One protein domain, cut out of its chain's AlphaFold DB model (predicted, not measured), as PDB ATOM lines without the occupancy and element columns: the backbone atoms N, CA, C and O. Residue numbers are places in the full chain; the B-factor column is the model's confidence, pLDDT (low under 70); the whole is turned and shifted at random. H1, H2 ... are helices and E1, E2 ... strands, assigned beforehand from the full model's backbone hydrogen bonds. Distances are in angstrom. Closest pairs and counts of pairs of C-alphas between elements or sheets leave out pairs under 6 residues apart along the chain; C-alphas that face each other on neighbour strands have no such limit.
ATOM      1  N   ILE A 386     236.453 266.615 298.077       86.12
ATOM      2  CA  ILE A 386     236.118 265.254 297.658       86.12
ATOM      3  C   ILE A 386     235.364 265.250 296.329       86.12
ATOM      4  O   ILE A 386     234.600 266.167 296.041       86.12
ATOM      5  N   ASN A 387     235.541 264.210 295.525       87.81
ATOM      6  CA  ASN A 387     234.811 263.952 294.294       87.81
ATOM      7  C   ASN A 387     234.372 262.479 294.263       87.81
ATOM      8  O   ASN A 387     235.182 261.572 294.050       87.81
ATOM      9  N   VAL A 388     233.083 262.237 294.512       88.88
ATOM     10  CA  VAL A 388     232.511 260.900 294.712       88.88
ATOM     11  C   VAL A 388     231.329 260.670 293.778       88.88
ATOM     12  O   VAL A 388     230.278 261.304 293.881       88.88
ATOM     13  N   VAL A 389     231.451 259.676 292.900       88.88
ATOM     14  CA  VAL A 389     230.347 259.195 292.057       88.88
ATOM     15  C   VAL A 389     229.592 258.102 292.817       88.88
ATOM     16  O   VAL A 389     229.687 256.920 292.503       88.88
ATOM     17  N   GLY A 390     228.844 258.496 293.844       90.38
ATOM     18  CA  GLY A 390     228.121 257.569 294.714       90.38
ATOM     19  C   GLY A 390     227.152 258.245 295.677       90.38
ATOM     20  O   GLY A 390     226.859 259.435 295.547       90.38
ATOM     21  N   ASP A 391     226.674 257.457 296.632       93.25
ATOM     22  CA  ASP A 391     225.813 257.878 297.727       93.25
ATOM     23  C   ASP A 391     226.668 258.178 298.964       93.25
ATOM     24  O   ASP A 391     227.410 257.317 299.439       93.25
ATOM     25  N   VAL A 392     226.550 259.385 299.509       94.50
ATOM     26  CA  VAL A 392     227.238 259.782 300.743       94.50
ATOM     27  C   VAL A 392     226.202 260.095 301.817       94.50
ATOM     28  O   VAL A 392     225.351 260.958 301.625       94.50
ATOM     29  N   TYR A 393     226.281 259.389 302.939       95.81
ATOM     30  CA  TYR A 393     225.468 259.537 304.139       95.81
ATOM     31  C   TYR A 393     226.298 260.274 305.187       95.81
ATOM     32  O   TYR A 393     227.215 259.706 305.780       95.81
ATOM     33  N   LEU A 394     225.998 261.554 305.386       95.69
ATOM     34  CA  LEU A 394     226.721 262.423 306.310       95.69
ATOM     35  C   LEU A 394     225.941 262.590 307.609       95.69
ATOM     36  O   LEU A 394     224.808 263.064 307.560       95.69
ATOM     37  N   ASN A 395     226.564 262.276 308.743       93.44
ATOM     38  CA  ASN A 395     225.899 262.262 310.047       93.44
ATOM     39  C   ASN A 395     226.150 263.514 310.910       93.44
ATOM     40  O   ASN A 395     225.211 264.040 311.499       93.44
ATOM     41  N   GLU A 396     227.382 264.032 310.979       93.19
ATOM     42  CA  GLU A 396     227.703 265.119 311.920       93.19
ATOM     43  C   GLU A 396     228.034 266.443 311.240       93.19
ATOM     44  O   GLU A 396     227.351 267.442 311.470       93.19
ATOM     45  N   SER A 397     229.099 266.500 310.433       92.62
ATOM     46  CA  SER A 397     229.585 267.777 309.909       92.62
ATOM     47  C   SER A 397     230.329 267.686 308.582       92.62
ATOM     48  O   SER A 397     231.157 266.812 308.345       92.62
ATOM     49  N   LEU A 398     230.082 268.665 307.718       92.56
ATOM     50  CA  LEU A 398     230.869 268.897 306.515       92.56
ATOM     51  C   LEU A 398     231.427 270.310 306.580       92.56
ATOM     52  O   LEU A 398     230.687 271.296 306.658       92.56
ATOM     53  N   ARG A 399     232.755 270.401 306.539       88.25
ATOM     54  CA  ARG A 399     233.484 271.660 306.557       88.25
ATOM     55  C   ARG A 399     234.280 271.816 305.277       88.25
ATOM     56  O   ARG A 399     235.233 271.083 305.044       88.25
ATOM     57  N   VAL A 400     233.946 272.841 304.499       85.44
ATOM     58  CA  VAL A 400     234.717 273.206 303.308       85.44
ATOM     59  C   VAL A 400     235.837 274.174 303.705       85.44
ATOM     60  O   VAL A 400     235.541 275.293 304.154       85.44
ATOM     61  N   PRO A 401     237.120 273.789 303.572       79.94
ATOM     62  CA  PRO A 401     238.247 274.651 303.911       79.94
ATOM     63  C   PRO A 401     238.396 275.825 302.925       79.94
ATOM     64  O   PRO A 401     237.804 275.865 301.844       79.94
ATOM     65  N   SER A 402     239.193 276.829 303.303       71.44
ATOM     66  CA  SER A 402     239.517 277.963 302.428       71.44
ATOM     67  C   SER A 402     240.477 277.529 301.313       71.44
ATOM     68  O   SER A 402     241.562 277.041 301.613       71.44
ATOM     69  N   GLY A 403     240.120 277.737 300.044       62.81
ATOM     70  CA  GLY A 403     240.955 277.380 298.885       62.81
ATOM     71  C   GLY A 403     240.113 277.066 297.644       62.81
ATOM     72  O   GLY A 403     238.894 277.183 297.698       62.81
ATOM     73  N   LYS A 404     240.730 276.646 296.527       65.50
ATOM     74  CA  LYS A 404     240.041 276.142 295.309       65.50
ATOM     75  C   LYS A 404     239.420 274.743 295.525       65.50
ATOM     76  O   LYS A 404     239.580 273.856 294.696       65.50
ATOM     77  N   CYS A 405     238.807 274.524 296.678       72.25
ATOM     78  CA  CYS A 405     238.360 273.222 297.150       72.25
ATOM     79  C   CYS A 405     236.879 273.002 296.833       72.25
ATOM     80  O   CYS A 405     236.035 273.612 297.479       72.25
ATOM     81  N   ASN A 406     236.559 272.144 295.868       79.50
ATOM     82  CA  ASN A 406     235.173 271.780 295.571       79.50
ATOM     83  C   ASN A 406     234.871 270.377 296.106       79.50
ATOM     84  O   ASN A 406     235.705 269.478 296.002       79.50
ATOM     85  N   ILE A 407     233.673 270.206 296.655       87.25
ATOM     86  CA  ILE A 407     233.093 268.915 297.015       87.25
ATOM     87  C   ILE A 407     232.076 268.555 295.938       87.25
ATOM     88  O   ILE A 407     231.101 269.278 295.776       87.25
ATOM     89  N   ASN A 408     232.284 267.459 295.213       88.00
ATOM     90  CA  ASN A 408     231.402 266.982 294.152       88.00
ATOM     91  C   ASN A 408     230.869 265.585 294.517       88.00
ATOM     92  O   ASN A 408     231.655 264.668 294.743       88.00
ATOM     93  N   ILE A 409     229.550 265.402 294.602       89.44
ATOM     94  CA  ILE A 409     228.921 264.138 295.037       89.44
ATOM     95  C   ILE A 409     227.743 263.795 294.115       89.44
ATOM     96  O   ILE A 409     227.031 264.689 293.677       89.44
ATOM     97  N   ASN A 410     227.473 262.520 293.819       88.56
ATOM     98  CA  ASN A 410     226.270 262.163 293.051       88.56
ATOM     99  C   ASN A 410     224.978 262.315 293.856       88.56
ATOM    100  O   ASN A 410     224.110 263.105 293.486       88.56
ATOM    101  N   ASN A 411     224.832 261.532 294.925       88.38
ATOM    102  CA  ASN A 411     223.688 261.611 295.823       88.38
ATOM    103  C   ASN A 411     224.176 261.894 297.240       88.38
ATOM    104  O   ASN A 411     225.039 261.189 297.761       88.38
ATOM    105  N   MET A 412     223.596 262.905 297.872       91.81
ATOM    106  CA  MET A 412     223.905 263.258 299.253       91.81
ATOM    107  C   MET A 412     222.703 262.965 300.138       91.81
ATOM    108  O   MET A 412     221.595 263.415 299.847       91.81
ATOM    109  N   TYR A 413     222.937 262.259 301.235       93.69
ATOM    110  CA  TYR A 413     221.961 261.950 302.267       93.69
ATOM    111  C   TYR A 413     222.432 262.588 303.568       93.69
ATOM    112  O   TYR A 413     223.414 262.166 304.177       93.69
ATOM    113  N   PHE A 414     221.739 263.632 303.998       93.19
ATOM    114  CA  PHE A 414     221.981 264.246 305.291       93.19
ATOM    115  C   PHE A 414     221.263 263.449 306.382       93.19
ATOM    116  O   PHE A 414     220.032 263.385 306.414       93.19
ATOM    117  N   VAL A 415     222.043 262.832 307.264       90.06
ATOM    118  CA  VAL A 415     221.588 262.009 308.388       90.06
ATOM    119  C   VAL A 415     221.668 262.845 309.663       90.06
ATOM    120  O   VAL A 415     222.631 263.569 309.865       90.06
ATOM    121  N   ASN A 416     220.636 262.789 310.510       88.50
ATOM    122  CA  ASN A 416     220.599 263.474 311.812       88.50
ATOM    123  C   ASN A 416     220.818 265.002 311.795       88.50
ATOM    124  O   ASN A 416     221.171 265.593 312.813       88.50
ATOM    125  N   ASN A 417     220.494 265.680 310.688       88.44
ATOM    126  CA  ASN A 417     220.642 267.133 310.539       88.44
ATOM    127  C   ASN A 417     222.091 267.627 310.736       88.44
ATOM    128  O   ASN A 417     222.333 268.441 311.637       88.44
ATOM    129  N   PRO A 418     223.036 267.190 309.881       93.19
ATOM    130  CA  PRO A 418     224.446 267.514 310.018       93.19
ATOM    131  C   PRO A 418     224.695 269.007 309.791       93.19
ATOM    132  O   PRO A 418     223.906 269.707 309.143       93.19
ATOM    133  N   ILE A 419     225.822 269.490 310.310       90.75
ATOM    134  CA  ILE A 419     226.236 270.890 310.229       90.75
ATOM    135  C   ILE A 419     227.082 271.115 308.974       90.75
ATOM    136  O   ILE A 419     228.148 270.524 308.804       90.75
ATOM    137  N   LEU A 420     226.633 272.019 308.107       90.88
ATOM    138  CA  LEU A 420     227.355 272.450 306.913       90.88
ATOM    139  C   LEU A 420     228.035 273.787 307.183       90.88
ATOM    140  O   LEU A 420     227.364 274.794 307.404       90.88
ATOM    141  N   SER A 421     229.363 273.814 307.122       87.69
ATOM    142  CA  SER A 421     230.160 275.025 307.310       87.69
ATOM    143  C   SER A 421     231.064 275.263 306.110       87.69
ATOM    144  O   SER A 421     231.811 274.387 305.683       87.69
ATOM    145  N   VAL A 422     231.089 276.500 305.621       85.38
ATOM    146  CA  VAL A 422     232.027 276.939 304.578       85.38
ATOM    147  C   VAL A 422     232.976 277.979 305.159       85.38
ATOM    148  O   VAL A 422     232.573 278.823 305.961       85.38
ATOM    149  N   ALA A 423     234.258 277.919 304.797       80.12
ATOM    150  CA  ALA A 423     235.213 278.940 305.215       80.12
ATOM    151  C   ALA A 423     234.809 280.328 304.679       80.12
ATOM    152  O   ALA A 423     234.292 280.450 303.571       80.12
ATOM    153  N   SER A 424     235.113 281.392 305.428       71.88
ATOM    154  CA  SER A 424     234.727 282.775 305.091       71.88
ATOM    155  C   SER A 424     235.199 283.249 303.711       71.88
ATOM    156  O   SER A 424     234.548 284.093 303.101       71.88
ATOM    157  N   ALA A 425     236.285 282.679 303.177       71.25
ATOM    158  CA  ALA A 425     236.773 282.947 301.823       71.25
ATOM    159  C   ALA A 425     235.764 282.573 300.715       71.25
ATOM    160  O   ALA A 425     235.819 283.135 299.625       71.25
ATOM    161  N   TRP A 426     234.828 281.660 300.986       74.88
ATOM    162  CA  TRP A 426     233.758 281.296 300.056       74.88
ATOM    163  C   TRP A 426     232.637 282.329 299.993       74.88
ATOM    164  O   TRP A 426     231.919 282.377 299.001       74.88
ATOM    165  N   ALA A 427     232.520 283.209 300.992       66.69
ATOM    166  CA  ALA A 427     231.478 284.232 301.023       66.69
ATOM    167  C   ALA A 427     231.623 285.301 299.921       66.69
ATOM    168  O   ALA A 427     230.663 286.007 299.612       66.69
ATOM    169  N   THR A 428     232.814 285.424 299.327       65.88
ATOM    170  CA  THR A 428     233.098 286.310 298.186       65.88
ATOM    171  C   THR A 428     233.242 285.553 296.860       65.88
ATOM    172  O   THR A 428     233.391 286.184 295.811       65.88
ATOM    173  N   ASN A 429     233.200 284.216 296.880       65.31
ATOM    174  CA  ASN A 429     233.354 283.386 295.692       65.31
ATOM    175  C   ASN A 429     232.010 283.244 294.957       65.31
ATOM    176  O   ASN A 429     230.968 283.043 295.574       65.31
ATOM    177  N   LYS A 430     232.024 283.334 293.622       69.62
ATOM    178  CA  LYS A 430     230.824 283.102 292.796       69.62
ATOM    179  C   LYS A 430     230.481 281.615 292.663       69.62
ATOM    180  O   LYS A 430     229.331 281.284 292.358       69.62
ATOM    181  N   ASN A 431     231.470 280.748 292.866       75.75
ATOM    182  CA  ASN A 431     231.331 279.307 292.715       75.75
ATOM    183  C   ASN A 431     230.760 278.667 293.977       75.75
ATOM    184  O   ASN A 431     230.964 279.151 295.090       75.75
ATOM    185  N   CYS A 432     230.065 277.556 293.776       81.12
ATOM    186  CA  CYS A 432     229.532 276.760 294.858       81.12
ATOM    187  C   CYS A 432     230.585 275.791 295.404       81.12
ATOM    188  O   CYS A 432     231.219 275.101 294.604       81.12
ATOM    189  N   PRO A 433     230.761 275.722 296.732       85.50
ATOM    190  CA  PRO A 433     231.736 274.824 297.333       85.50
ATOM    191  C   PRO A 433     231.290 273.354 297.349       85.50
ATOM    192  O   PRO A 433     232.149 272.480 297.370       85.50
ATOM    193  N   ILE A 434     229.980 273.071 297.351       89.44
ATOM    194  CA  ILE A 434     229.423 271.710 297.397       89.44
ATOM    195  C   ILE A 434     228.469 271.526 296.213       89.44
ATOM    196  O   ILE A 434     227.364 272.063 296.214       89.44
ATOM    197  N   ASN A 435     228.878 270.759 295.211       88.12
ATOM    198  CA  ASN A 435     228.078 270.418 294.042       88.12
ATOM    199  C   ASN A 435     227.577 268.978 294.151       88.12
ATOM    200  O   ASN A 435     228.331 268.047 294.423       88.12
ATOM    201  N   ILE A 436     226.282 268.796 293.934       87.88
ATOM    202  CA  ILE A 436     225.618 267.501 293.953       87.88
ATOM    203  C   ILE A 436     225.023 267.276 292.571       87.88
ATOM    204  O   ILE A 436     224.250 268.100 292.096       87.88
ATOM    205  N   SER A 437     225.405 266.200 291.891       83.50
ATOM    206  CA  SER A 437     225.055 266.028 290.478       83.50
ATOM    207  C   SER A 437     223.669 265.421 290.255       83.50
ATOM    208  O   SER A 437     223.118 265.599 289.175       83.50
ATOM    209  N   LYS A 438     223.095 264.710 291.243       83.75
ATOM    210  CA  LYS A 438     221.780 264.052 291.129       83.75
ATOM    211  C   LYS A 438     220.796 264.483 292.218       83.75
ATOM    212  O   LYS A 438     219.998 265.393 291.996       83.75
ATOM    213  N   ASN A 439     220.805 263.809 293.374       83.81
ATOM    214  CA  ASN A 439     219.773 263.966 294.403       83.81
ATOM    215  C   ASN A 439     220.343 264.415 295.748       83.81
ATOM    216  O   ASN A 439     221.414 263.989 296.175       83.81
ATOM    217  N   VAL A 440     219.562 265.238 296.446       85.94
ATOM    218  CA  VAL A 440     219.824 265.666 297.821       85.94
ATOM    219  C   VAL A 440     218.668 265.192 298.689       85.94
ATOM    220  O   VAL A 440     217.515 265.531 298.419       85.94
ATOM    221  N   HIS A 441     218.976 264.420 299.723       86.88
ATOM    222  CA  HIS A 441     218.014 263.851 300.655       86.88
ATOM    223  C   HIS A 441     218.323 264.267 302.090       86.88
ATOM    224  O   HIS A 441     219.474 264.509 302.456       86.88
ATOM    225  N   GLY A 442     217.279 264.289 302.916       86.94
ATOM    226  CA  GLY A 442     217.384 264.669 304.318       86.94
ATOM    227  C   GLY A 442     217.464 266.177 304.522       86.94
ATOM    228  O   GLY A 442     217.305 266.973 303.593       86.94
ATOM    229  N   SER A 443     217.684 266.549 305.775       89.56
ATOM    230  CA  SER A 443     217.745 267.932 306.227       89.56
ATOM    231  C   SER A 443     219.118 268.234 306.797       89.56
ATOM    232  O   SER A 443     219.769 267.341 307.328       89.56
ATOM    233  N   ALA A 444     219.567 269.482 306.685       90.38
ATOM    234  CA  ALA A 444     220.862 269.908 307.208       90.38
ATOM    235  C   ALA A 444     220.780 271.282 307.875       90.38
ATOM    236  O   ALA A 444     219.932 272.120 307.544       90.38
ATOM    237  N   LYS A 445     221.690 271.510 308.821       90.12
ATOM    238  CA  LYS A 445     221.872 272.792 309.496       90.12
ATOM    239  C   LYS A 445     223.016 273.533 308.827       90.12
ATOM    240  O   LYS A 445     224.158 273.094 308.858       90.12
ATOM    241  N   ILE A 446     222.724 274.664 308.212       87.75
ATOM    242  CA  ILE A 446     223.747 275.542 307.663       87.75
ATOM    243  C   ILE A 446     224.298 276.382 308.802       87.75
ATOM    244  O   ILE A 446     223.552 277.136 309.428       87.75
ATOM    245  N   LEU A 447     225.603 276.283 309.042       84.25
ATOM    246  CA  LEU A 447     226.304 277.220 309.899       84.25
ATOM    247  C   LEU A 447     226.507 278.519 309.123       84.25
ATOM    248  O   LEU A 447     227.425 278.652 308.311       84.25
ATOM    249  N   GLY A 448     225.589 279.456 309.338       71.06
ATOM    250  CA  GLY A 448     225.560 280.699 308.592       71.06
ATOM    251  C   GLY A 448     226.795 281.562 308.866       71.06
ATOM    252  O   GLY A 448     227.233 281.723 310.005       71.06
ATOM    253  N   THR A 449     227.364 282.150 307.815       67.38
ATOM    254  CA  THR A 449     228.467 283.114 307.952       67.38
ATOM    255  C   THR A 449     227.931 284.520 308.240       67.38
ATOM    256  O   THR A 449     226.767 284.824 307.983       67.38
ATOM    257  N   THR A 450     228.773 285.406 308.780       63.34
ATOM    258  CA  THR A 450     228.425 286.817 309.045       63.34
ATOM    259  C   THR A 450     228.640 287.729 307.832       63.34
ATOM    260  O   THR A 450     228.837 288.934 307.995       63.34
ATOM    261  N   ALA A 451     228.714 287.176 306.622       62.78
ATOM    262  CA  ALA A 451     228.976 287.960 305.425       62.78
ATOM    263  C   ALA A 451     227.732 288.754 304.997       62.78
ATOM    264  O   ALA A 451     226.624 288.228 304.980       62.78
ATOM    265  N   ASN A 452     227.924 290.009 304.582       60.66
ATOM    266  CA  ASN A 452     226.854 290.880 304.071       60.66
ATOM    267  C   ASN A 452     226.433 290.539 302.619       60.66
ATOM    268  O   ASN A 452     225.899 291.394 301.914       60.66
ATOM    269  N   SER A 453     226.724 289.328 302.138       72.44
ATOM    270  CA  SER A 453     226.478 288.855 300.771       72.44
ATOM    271  C   SER A 453     225.786 287.492 300.781       72.44
ATOM    272  O   SER A 453     225.845 286.762 301.768       72.44
ATOM    273  N   ILE A 454     225.135 287.138 299.668       80.19
ATOM    274  CA  ILE A 454     224.591 285.790 299.464       80.19
ATOM    275  C   ILE A 454     225.759 284.799 299.452       80.19
ATOM    276  O   ILE A 454     226.676 284.937 298.641       80.19
ATOM    277  N   VAL A 455     225.709 283.795 300.327       82.44
ATOM    278  CA  VAL A 455     226.719 282.728 300.399       82.44
ATOM    279  C   VAL A 455     226.101 281.422 299.926       82.44
ATOM    280  O   VAL A 455     225.081 280.998 300.470       82.44
ATOM    281  N   LYS A 456     226.714 280.796 298.917       86.44
ATOM    282  CA  LYS A 456     226.308 279.495 298.366       86.44
ATOM    283  C   LYS A 456     226.905 278.362 299.202       86.44
ATOM    284  O   LYS A 456     228.087 278.415 299.533       86.44
ATOM    285  N   TYR A 457     226.108 277.337 299.497       87.88
ATOM    286  CA  TYR A 457     226.561 276.143 300.222       87.88
ATOM    287  C   TYR A 457     226.463 274.912 299.336       87.88
ATOM    288  O   TYR A 457     227.493 274.349 298.989       87.88
ATOM    289  N   VAL A 458     225.241 274.530 298.955       89.38
ATOM    290  CA  VAL A 458     224.945 273.273 298.257       89.38
ATOM    291  C   VAL A 458     224.248 273.553 296.940       89.38
ATOM    292  O   VAL A 458     223.242 274.255 296.916       89.38
ATOM    293  N   CYS A 459     224.740 272.983 295.852       85.62
ATOM    294  CA  CYS A 459     224.251 273.241 294.504       85.62
ATOM    295  C   CYS A 459     223.901 271.953 293.800       85.62
ATOM    296  O   CYS A 459     224.610 270.969 293.967       85.62
ATOM    297  N   ASN A 460     222.837 271.968 292.997       80.00
ATOM    298  CA  ASN A 460     222.553 270.854 292.103       80.00
ATOM    299  C   ASN A 460     223.062 271.170 290.687       80.00
ATOM    300  O   ASN A 460     222.577 272.116 290.062       80.00
ATOM    301  N   GLU A 461     224.035 270.404 290.183       67.69
ATOM    302  CA  GLU A 461     224.622 270.633 288.852       67.69
ATOM    303  C   GLU A 461     223.596 270.465 287.721       67.69
ATOM    304  O   GLU A 461     223.641 271.211 286.738       67.69
ATOM    305  N   ASP A 462     222.617 269.565 287.882       60.78
ATOM    306  CA  ASP A 462     221.546 269.358 286.897       60.78
ATOM    307  C   ASP A 462     220.683 270.619 286.703       60.78
ATOM    308  O   ASP A 462     220.128 270.851 285.622       60.78
ATOM    309  N   TRP A 463     220.610 271.489 287.714       53.97
ATOM    310  CA  TRP A 463     219.951 272.788 287.587       53.97
ATOM    311  C   TRP A 463     220.810 273.781 286.794       53.97
ATOM    312  O   TRP A 463     220.301 274.432 285.883       53.97
ATOM    313  N   ILE A 464     222.110 273.857 287.103       55.62
ATOM    314  CA  ILE A 464     223.057 274.830 286.529       55.62
ATOM    315  C   ILE A 464     223.203 274.646 285.013       55.62
ATOM    316  O   ILE A 464     223.277 275.635 284.282       55.62
ATOM    317  N   PHE A 465     223.222 273.400 284.534       54.34
ATOM    318  CA  PHE A 465     223.468 273.105 283.119       54.34
ATOM    319  C   PHE A 465     222.206 272.800 282.306       54.34
ATOM    320  O   PHE A 465     222.184 273.092 281.111       54.34
ATOM    321  N   ASN A 466     221.151 272.246 282.918       54.94
ATOM    322  CA  ASN A 466     219.997 271.730 282.173       54.94
ATOM    323  C   ASN A 466     218.655 272.401 282.509       54.94
ATOM    324  O   ASN A 466     217.658 272.059 281.869       54.94
ATOM    325  N   ASN A 467     218.585 273.336 283.473       55.84
ATOM    326  CA  ASN A 467     217.329 273.966 283.925       55.84
ATOM    327  C   ASN A 467     216.214 272.942 284.268       55.84
ATOM    328  O   ASN A 467     215.022 273.252 284.199       55.84
ATOM    329  N   LYS A 468     216.578 271.699 284.619       53.25
ATOM    330  CA  LYS A 468     215.631 270.638 284.988       53.25
ATOM    331  C   LYS A 468     215.416 270.645 286.502       53.25
ATOM    332  O   LYS A 468     216.358 270.680 287.285       53.25
ATOM    333  N   SER A 469     214.152 270.646 286.916       47.12
ATOM    334  CA  SER A 469     213.700 270.937 288.279       47.12
ATOM    335  C   SER A 469     213.774 269.747 289.249       47.12
ATOM    336  O   SER A 469     212.782 269.446 289.909       47.12
ATOM    337  N   ASN A 470     214.929 269.102 289.403       51.75
ATOM    338  CA  ASN A 470     215.198 268.339 290.632       51.75
ATOM    339  C   ASN A 470     215.856 269.284 291.648       51.75
ATOM    340  O   ASN A 470     217.003 269.131 292.059       51.75
ATOM    341  N   SER A 471     215.142 270.367 291.963       58.59
ATOM    342  CA  SER A 471     215.647 271.456 292.791       58.59
ATOM    343  C   SER A 471     215.797 271.001 294.236       58.59
ATOM    344  O   SER A 471     214.838 270.504 294.830       58.59
ATOM    345  N   VAL A 472     216.974 271.237 294.815       69.50
ATOM    346  CA  VAL A 472     217.190 271.133 296.260       69.50
ATOM    347  C   VAL A 472     216.143 271.998 296.963       69.50
ATOM    348  O   VAL A 472     216.005 273.182 296.652       69.50
ATOM    349  N   ASN A 473     215.362 271.402 297.863       78.62
ATOM    350  CA  ASN A 473     214.287 272.108 298.548       78.62
ATOM    351  C   ASN A 473     214.874 272.947 299.698       78.62
ATOM    352  O   ASN A 473     215.347 272.357 300.671       78.62
ATOM    353  N   PRO A 474     214.826 274.294 299.643       80.44
ATOM    354  CA  PRO A 474     215.366 275.139 300.707       80.44
ATOM    355  C   PRO A 474     214.681 274.907 302.060       80.44
ATOM    356  O   PRO A 474     215.321 275.095 303.086       80.44
ATOM    357  N   ASN A 475     213.437 274.408 302.081       83.06
ATOM    358  CA  ASN A 475     212.717 274.094 303.322       83.06
ATOM    359  C   ASN A 475     213.317 272.910 304.094       83.06
ATOM    360  O   ASN A 475     212.982 272.714 305.258       83.06
ATOM    361  N   LEU A 476     214.174 272.104 303.459       83.75
ATOM    362  CA  LEU A 476     214.898 271.026 304.134       83.75
ATOM    363  C   LEU A 476     216.135 271.535 304.882       83.75
ATOM    364  O   LEU A 476     216.756 270.770 305.613       83.75
ATOM    365  N   PHE A 477     216.491 272.808 304.728       86.44
ATOM    366  CA  PHE A 477     217.656 273.399 305.366       86.44
ATOM    367  C   PHE A 477     217.205 274.412 306.402       86.44
ATOM    368  O   PHE A 477     216.322 275.235 306.169       86.44
ATOM    369  N   SER A 478     217.856 274.366 307.554       84.44
ATOM    370  CA  SER A 478     217.721 275.398 308.573       84.44
ATOM    371  C   SER A 478     219.051 276.112 308.705       84.44
ATOM    372  O   SER A 478     220.105 275.493 308.587       84.44
ATOM    373  N   VAL A 479     219.027 277.422 308.920       77.88
ATOM    374  CA  VAL A 479     220.247 278.143 309.279       77.88
ATOM    375  C   VAL A 479     220.349 278.152 310.792       77.88
ATOM    376  O   VAL A 479     219.413 278.546 311.484       77.88
ATOM    377  N   THR A 480     221.501 277.745 311.300       70.44
ATOM    378  CA  THR A 480     221.874 277.890 312.702       70.44
ATOM    379  C   THR A 480     223.128 278.742 312.795       70.44
ATOM    380  O   THR A 480     224.004 278.675 311.937       70.44
ATOM    381  N   TYR A 481     223.226 279.536 313.852       66.38
ATOM    382  CA  TYR A 481     224.420 280.307 314.163       66.38
ATOM    383  C   TYR A 481     225.065 279.716 315.408       66.38
ATOM    384  O   TYR A 481     224.468 279.755 316.484       66.38
ATOM    385  N   GLU A 482     226.286 279.198 315.292       49.25
ATOM    386  CA  GLU A 482     227.093 278.968 316.486       49.25
ATOM    387  C   GLU A 482     227.492 280.317 317.085       49.25
ATOM    388  O   GLU A 482     227.997 281.212 316.404       49.25
ATOM    389  N   GLY A 483     227.248 280.463 318.386       47.03
ATOM    390  CA  GLY A 483     227.766 281.579 319.173       47.03
ATOM    391  C   GLY A 483     226.864 282.808 319.302       47.03
ATOM    392  O   GLY A 483     227.306 283.793 319.893       47.03
ATOM    393  N   THR A 484     225.610 282.796 318.825       41.56
ATOM    394  CA  THR A 484     224.683 283.916 319.088       41.56
ATOM    395  C   THR A 484     223.269 283.452 319.402       41.56
ATOM    396  O   THR A 484     222.657 282.730 318.627       41.56
ATOM    397  N   THR A 485     222.724 283.928 320.515       40.53
ATOM    398  CA  THR A 485     221.400 283.580 321.033       40.53
ATOM    399  C   THR A 485     220.224 284.157 320.232       40.53
ATOM    400  O   THR A 485     219.095 284.032 320.690       40.53
ATOM    401  N   ILE A 486     220.398 284.783 319.066       45.56
ATOM    402  CA  ILE A 486     219.263 285.397 318.352       45.56
ATOM    403  C   ILE A 486     218.573 284.419 317.411       45.56
ATOM    404  O   ILE A 486     219.092 284.098 316.350       45.56
ATOM    405  N   GLU A 487     217.317 284.111 317.710       43.75
ATOM    406  CA  GLU A 487     216.362 283.490 316.779       43.75
ATOM    407  C   GLU A 487     215.879 284.449 315.664       43.75
ATOM    408  O   GLU A 487     214.997 284.111 314.886       43.75
ATOM    409  N   ASN A 488     216.442 285.662 315.563       45.31
ATOM    410  CA  ASN A 488     215.911 286.758 314.742       45.31
ATOM    411  C   ASN A 488     216.945 287.450 313.837       45.31
ATOM    412  O   ASN A 488     216.591 288.426 313.180       45.31
ATOM    413  N   VAL A 489     218.192 286.958 313.727       52.12
ATOM    414  CA  VAL A 489     218.968 287.271 312.511       52.12
ATOM    415  C   VAL A 489     218.407 286.379 311.421       52.12
ATOM    416  O   VAL A 489     218.851 285.245 311.252       52.12
ATOM    417  N   LYS A 490     217.374 286.867 310.735       56.12
ATOM    418  CA  LYS A 490     216.732 286.116 309.662       56.12
ATOM    419  C   LYS A 490     217.709 285.985 308.502       56.12
ATOM    420  O   LYS A 490     217.790 286.841 307.621       56.12
ATOM    421  N   HIS A 491     218.479 284.909 308.535       61.81
ATOM    422  CA  HIS A 491     219.007 284.339 307.321       61.81
ATOM    423  C   HIS A 491     217.889 283.525 306.727       61.81
ATOM    424  O   HIS A 491     217.401 282.575 307.338       61.81
ATOM    425  N   GLU A 492     217.450 283.944 305.558       75.31
ATOM    426  CA  GLU A 492     216.567 283.104 304.783       75.31
ATOM    427  C   GLU A 492     217.447 282.133 304.011       75.31
ATOM    428  O   GLU A 492     218.420 282.531 303.356       75.31
ATOM    429  N   VAL A 493     217.117 280.846 304.128       82.06
ATOM    430  CA  VAL A 493     217.574 279.878 303.145       82.06
ATOM    431  C   VAL A 493     216.827 280.201 301.866       82.06
ATOM    432  O   VAL A 493     215.610 280.043 301.783       82.06
ATOM    433  N   ILE A 494     217.565 280.671 300.874       84.62
ATOM    434  CA  ILE A 494     217.029 280.958 299.554       84.62
ATOM    435  C   ILE A 494     217.620 279.981 298.551       84.62
ATOM    436  O   ILE A 494     218.761 279.531 298.673       84.62
ATOM    437  N   LEU A 495     216.839 279.686 297.521       82.75
ATOM    438  CA  LEU A 495     217.361 279.073 296.314       82.75
ATOM    439  C   LEU A 495     217.858 280.202 295.405       82.75
ATOM    440  O   LEU A 495     217.058 280.964 294.864       82.75
ATOM    441  N   TYR A 496     219.172 280.330 295.259       81.56
ATOM    442  CA  TYR A 496     219.807 281.357 294.435       81.56
ATOM    443  C   TYR A 496     220.706 280.680 293.406       81.56
ATOM    444  O   TYR A 496     221.619 279.957 293.783       81.56
ATOM    445  N   GLU A 497     220.438 280.874 292.112       78.00
ATOM    446  CA  GLU A 497     221.192 280.227 291.020       78.00
ATOM    447  C   GLU A 497     221.296 278.688 291.174       78.00
ATOM    448  O   GLU A 497     222.332 278.091 290.891       78.00
ATOM    449  N   GLY A 498     220.221 278.031 291.636       75.50
ATOM    450  CA  GLY A 498     220.182 276.568 291.825       75.50
ATOM    451  C   GLY A 498     220.938 276.074 293.052       75.50
ATOM    452  O   GLY A 498     221.096 274.869 293.247       75.50
ATOM    453  N   CYS A 499     221.407 277.013 293.868       84.00
ATOM    454  CA  CYS A 499     222.189 276.793 295.066       84.00
ATOM    455  C   CYS A 499     221.334 277.080 296.303       84.00
ATOM    456  O   CYS A 499     220.741 278.157 296.412       84.00
ATOM    457  N   ILE A 500     221.348 276.181 297.280       87.50
ATOM    458  CA  ILE A 500     220.984 276.506 298.654       87.50
ATOM    459  C   ILE A 500     221.979 277.536 299.168       87.50
ATOM    460  O   ILE A 500     223.183 277.278 299.278       87.50
ATOM    461  N   SER A 501     221.454 278.722 299.438       86.12
ATOM    462  CA  SER A 501     222.234 279.885 299.821       86.12
ATOM    463  C   SER A 501     221.617 280.559 301.032       86.12
ATOM    464  O   SER A 501     220.407 280.500 301.238       86.12
ATOM    465  N   THR A 502     222.438 281.240 301.824       84.81
ATOM    466  CA  THR A 502     221.946 282.082 302.919       84.81
ATOM    467  C   THR A 502     221.986 283.540 302.501       84.81
ATOM    468  O   THR A 502     223.025 284.009 302.030       84.81
ATOM    469  N   ASN A 503     220.882 284.257 302.706       76.44
ATOM    470  CA  ASN A 503     220.808 285.703 302.520       76.44
ATOM    471  C   ASN A 503     220.469 286.398 303.841       76.44
ATOM    472  O   ASN A 503     219.502 286.028 304.506       76.44
ATOM    473  N   LEU A 504     221.247 287.413 304.207       69.56
ATOM    474  CA  LEU A 504     221.023 288.214 305.406       69.56
ATOM    475  C   LEU A 504     219.889 289.220 305.142       69.56
ATOM    476  O   LEU A 504     220.086 290.207 304.438       69.56
ATOM    477  N   THR A 505     218.697 288.985 305.702       59.59
ATOM    478  CA  THR A 505     217.510 289.827 305.425       59.59
ATOM    479  C   THR A 505     217.320 290.995 306.394       59.59
ATOM    480  O   THR A 505     216.603 291.943 306.075       59.59
ATOM    481  N   GLN A 506     217.976 290.977 307.562       55.88
ATOM    482  CA  GLN A 506     217.958 292.075 308.537       55.88
ATOM    483  C   GLN A 506     219.315 292.211 309.245       55.88
ATOM    484  O   GLN A 506     219.947 291.192 309.540       55.88
ATOM    485  N   PRO A 507     219.769 293.440 309.568       53.12
ATOM    486  CA  PRO A 507     220.904 293.626 310.463       53.12
ATOM    487  C   PRO A 507     220.595 292.998 311.827       53.12
ATOM    488  O   PRO A 507     219.461 293.038 312.302       53.12
TER     489      PRO A 507
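AT A GLANCE: This is residues 386 to 507 of the 1072 residues of an uncharacterized protein of Tritrichomonas foetus (UniProt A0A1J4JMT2). A single sheet of nine strands, curled like part of a barrel, folds back on itself into two leaves that face each other: E7 E5 E3 on one side and E2 E4 E6 E9 E8 on the other, with long E1 as the hinge. The edge strands E7 and E8 come near each other without pairing, while two short helices lie at its margins, H1 grazing the sheet and H2 beside the strands near E4. The printed part has 122 residues with nine named strands and two named helices, in the order E1 E2 E3 H1 E4 E5 E6 H2 E7 E8 E9, and is mostly strand. The sheet, in the order E7 E5 E3 E1 E2 E4 E6 E9 E8, is mixed: E6 with E9 and E9 with E8 are antiparallel, the other neighbours parallel. The whole is compact, with a radius of gyration of the C-alphas of 13.4 A and spans of 38 by 28 by 28 A.

HOW THE PARTS SIT: E1, residues 387 to 400, bends by 141 degrees at residue 390. Its residues 387 to 394 pair with E2, residues 407 to 414, where N 388 and O 408 are 2.8 A apart; its residues 397 to 400 pair with E3, residues 419 to 422, where N 398 and O 419 are 2.9 A apart. H1, residues 424 to 428, only grazes the sheet; its O i to N i+4 count is 0 of 1, its O i to N i+3 count 1 of 2. E4, residues 434 to 442, is parallel to E2, with N 435 and O 407 2.7 A apart. E3, H1 and E4 form a split strand-helix-strand unit, two strands of one sheet that are not neighbours, with a helix between them along the chain and E1 and E2 between them in the sheet; its crossover is right-handed. E5, residues 444 to 447, is parallel to E3, with N 420 and O 445 2.8 A apart. E6, residues 455 to 460, is parallel to E4, with N 436 and O 459 2.7 A apart. H2, residues 461 to 466, has every O i to N i+4 pair within hydrogen-bond range; it is on the sheet at a height of 8.0 A, over none of the strands. E7, residues 477 to 480, is parallel to E5, with N 446 and O 478 2.8 A apart. E8, residues 491 to 496, and E9, residues 499 to 504, form a hairpin, with N 494 and O 501 2.9 A apart; E9 is antiparallel to E6, with N 500 and O 458 2.7 A apart. The closest C-alphas of E7 and E8, those of Val 479 and His 491, are 6.6 A apart.

IN THESE COORDINATES: E1 begins at C-alpha 387, (234.811, 263.952, 294.294), and measures 12.9 A; E4 measures 15.6 A and E6 15.1 A. E9 measures 15.5 A and ends at C-alpha 504, (221.023, 288.214, 305.406).

THE WHOLE: The C-alphas farthest apart, those of Asn 466 and Thr 485, are 40.7 A apart. The printed part has no cut and no long link. Mean pLDDT of the printed part is 76.6; 37 residues are under 70, among them 461 to 472 and 481 to 491.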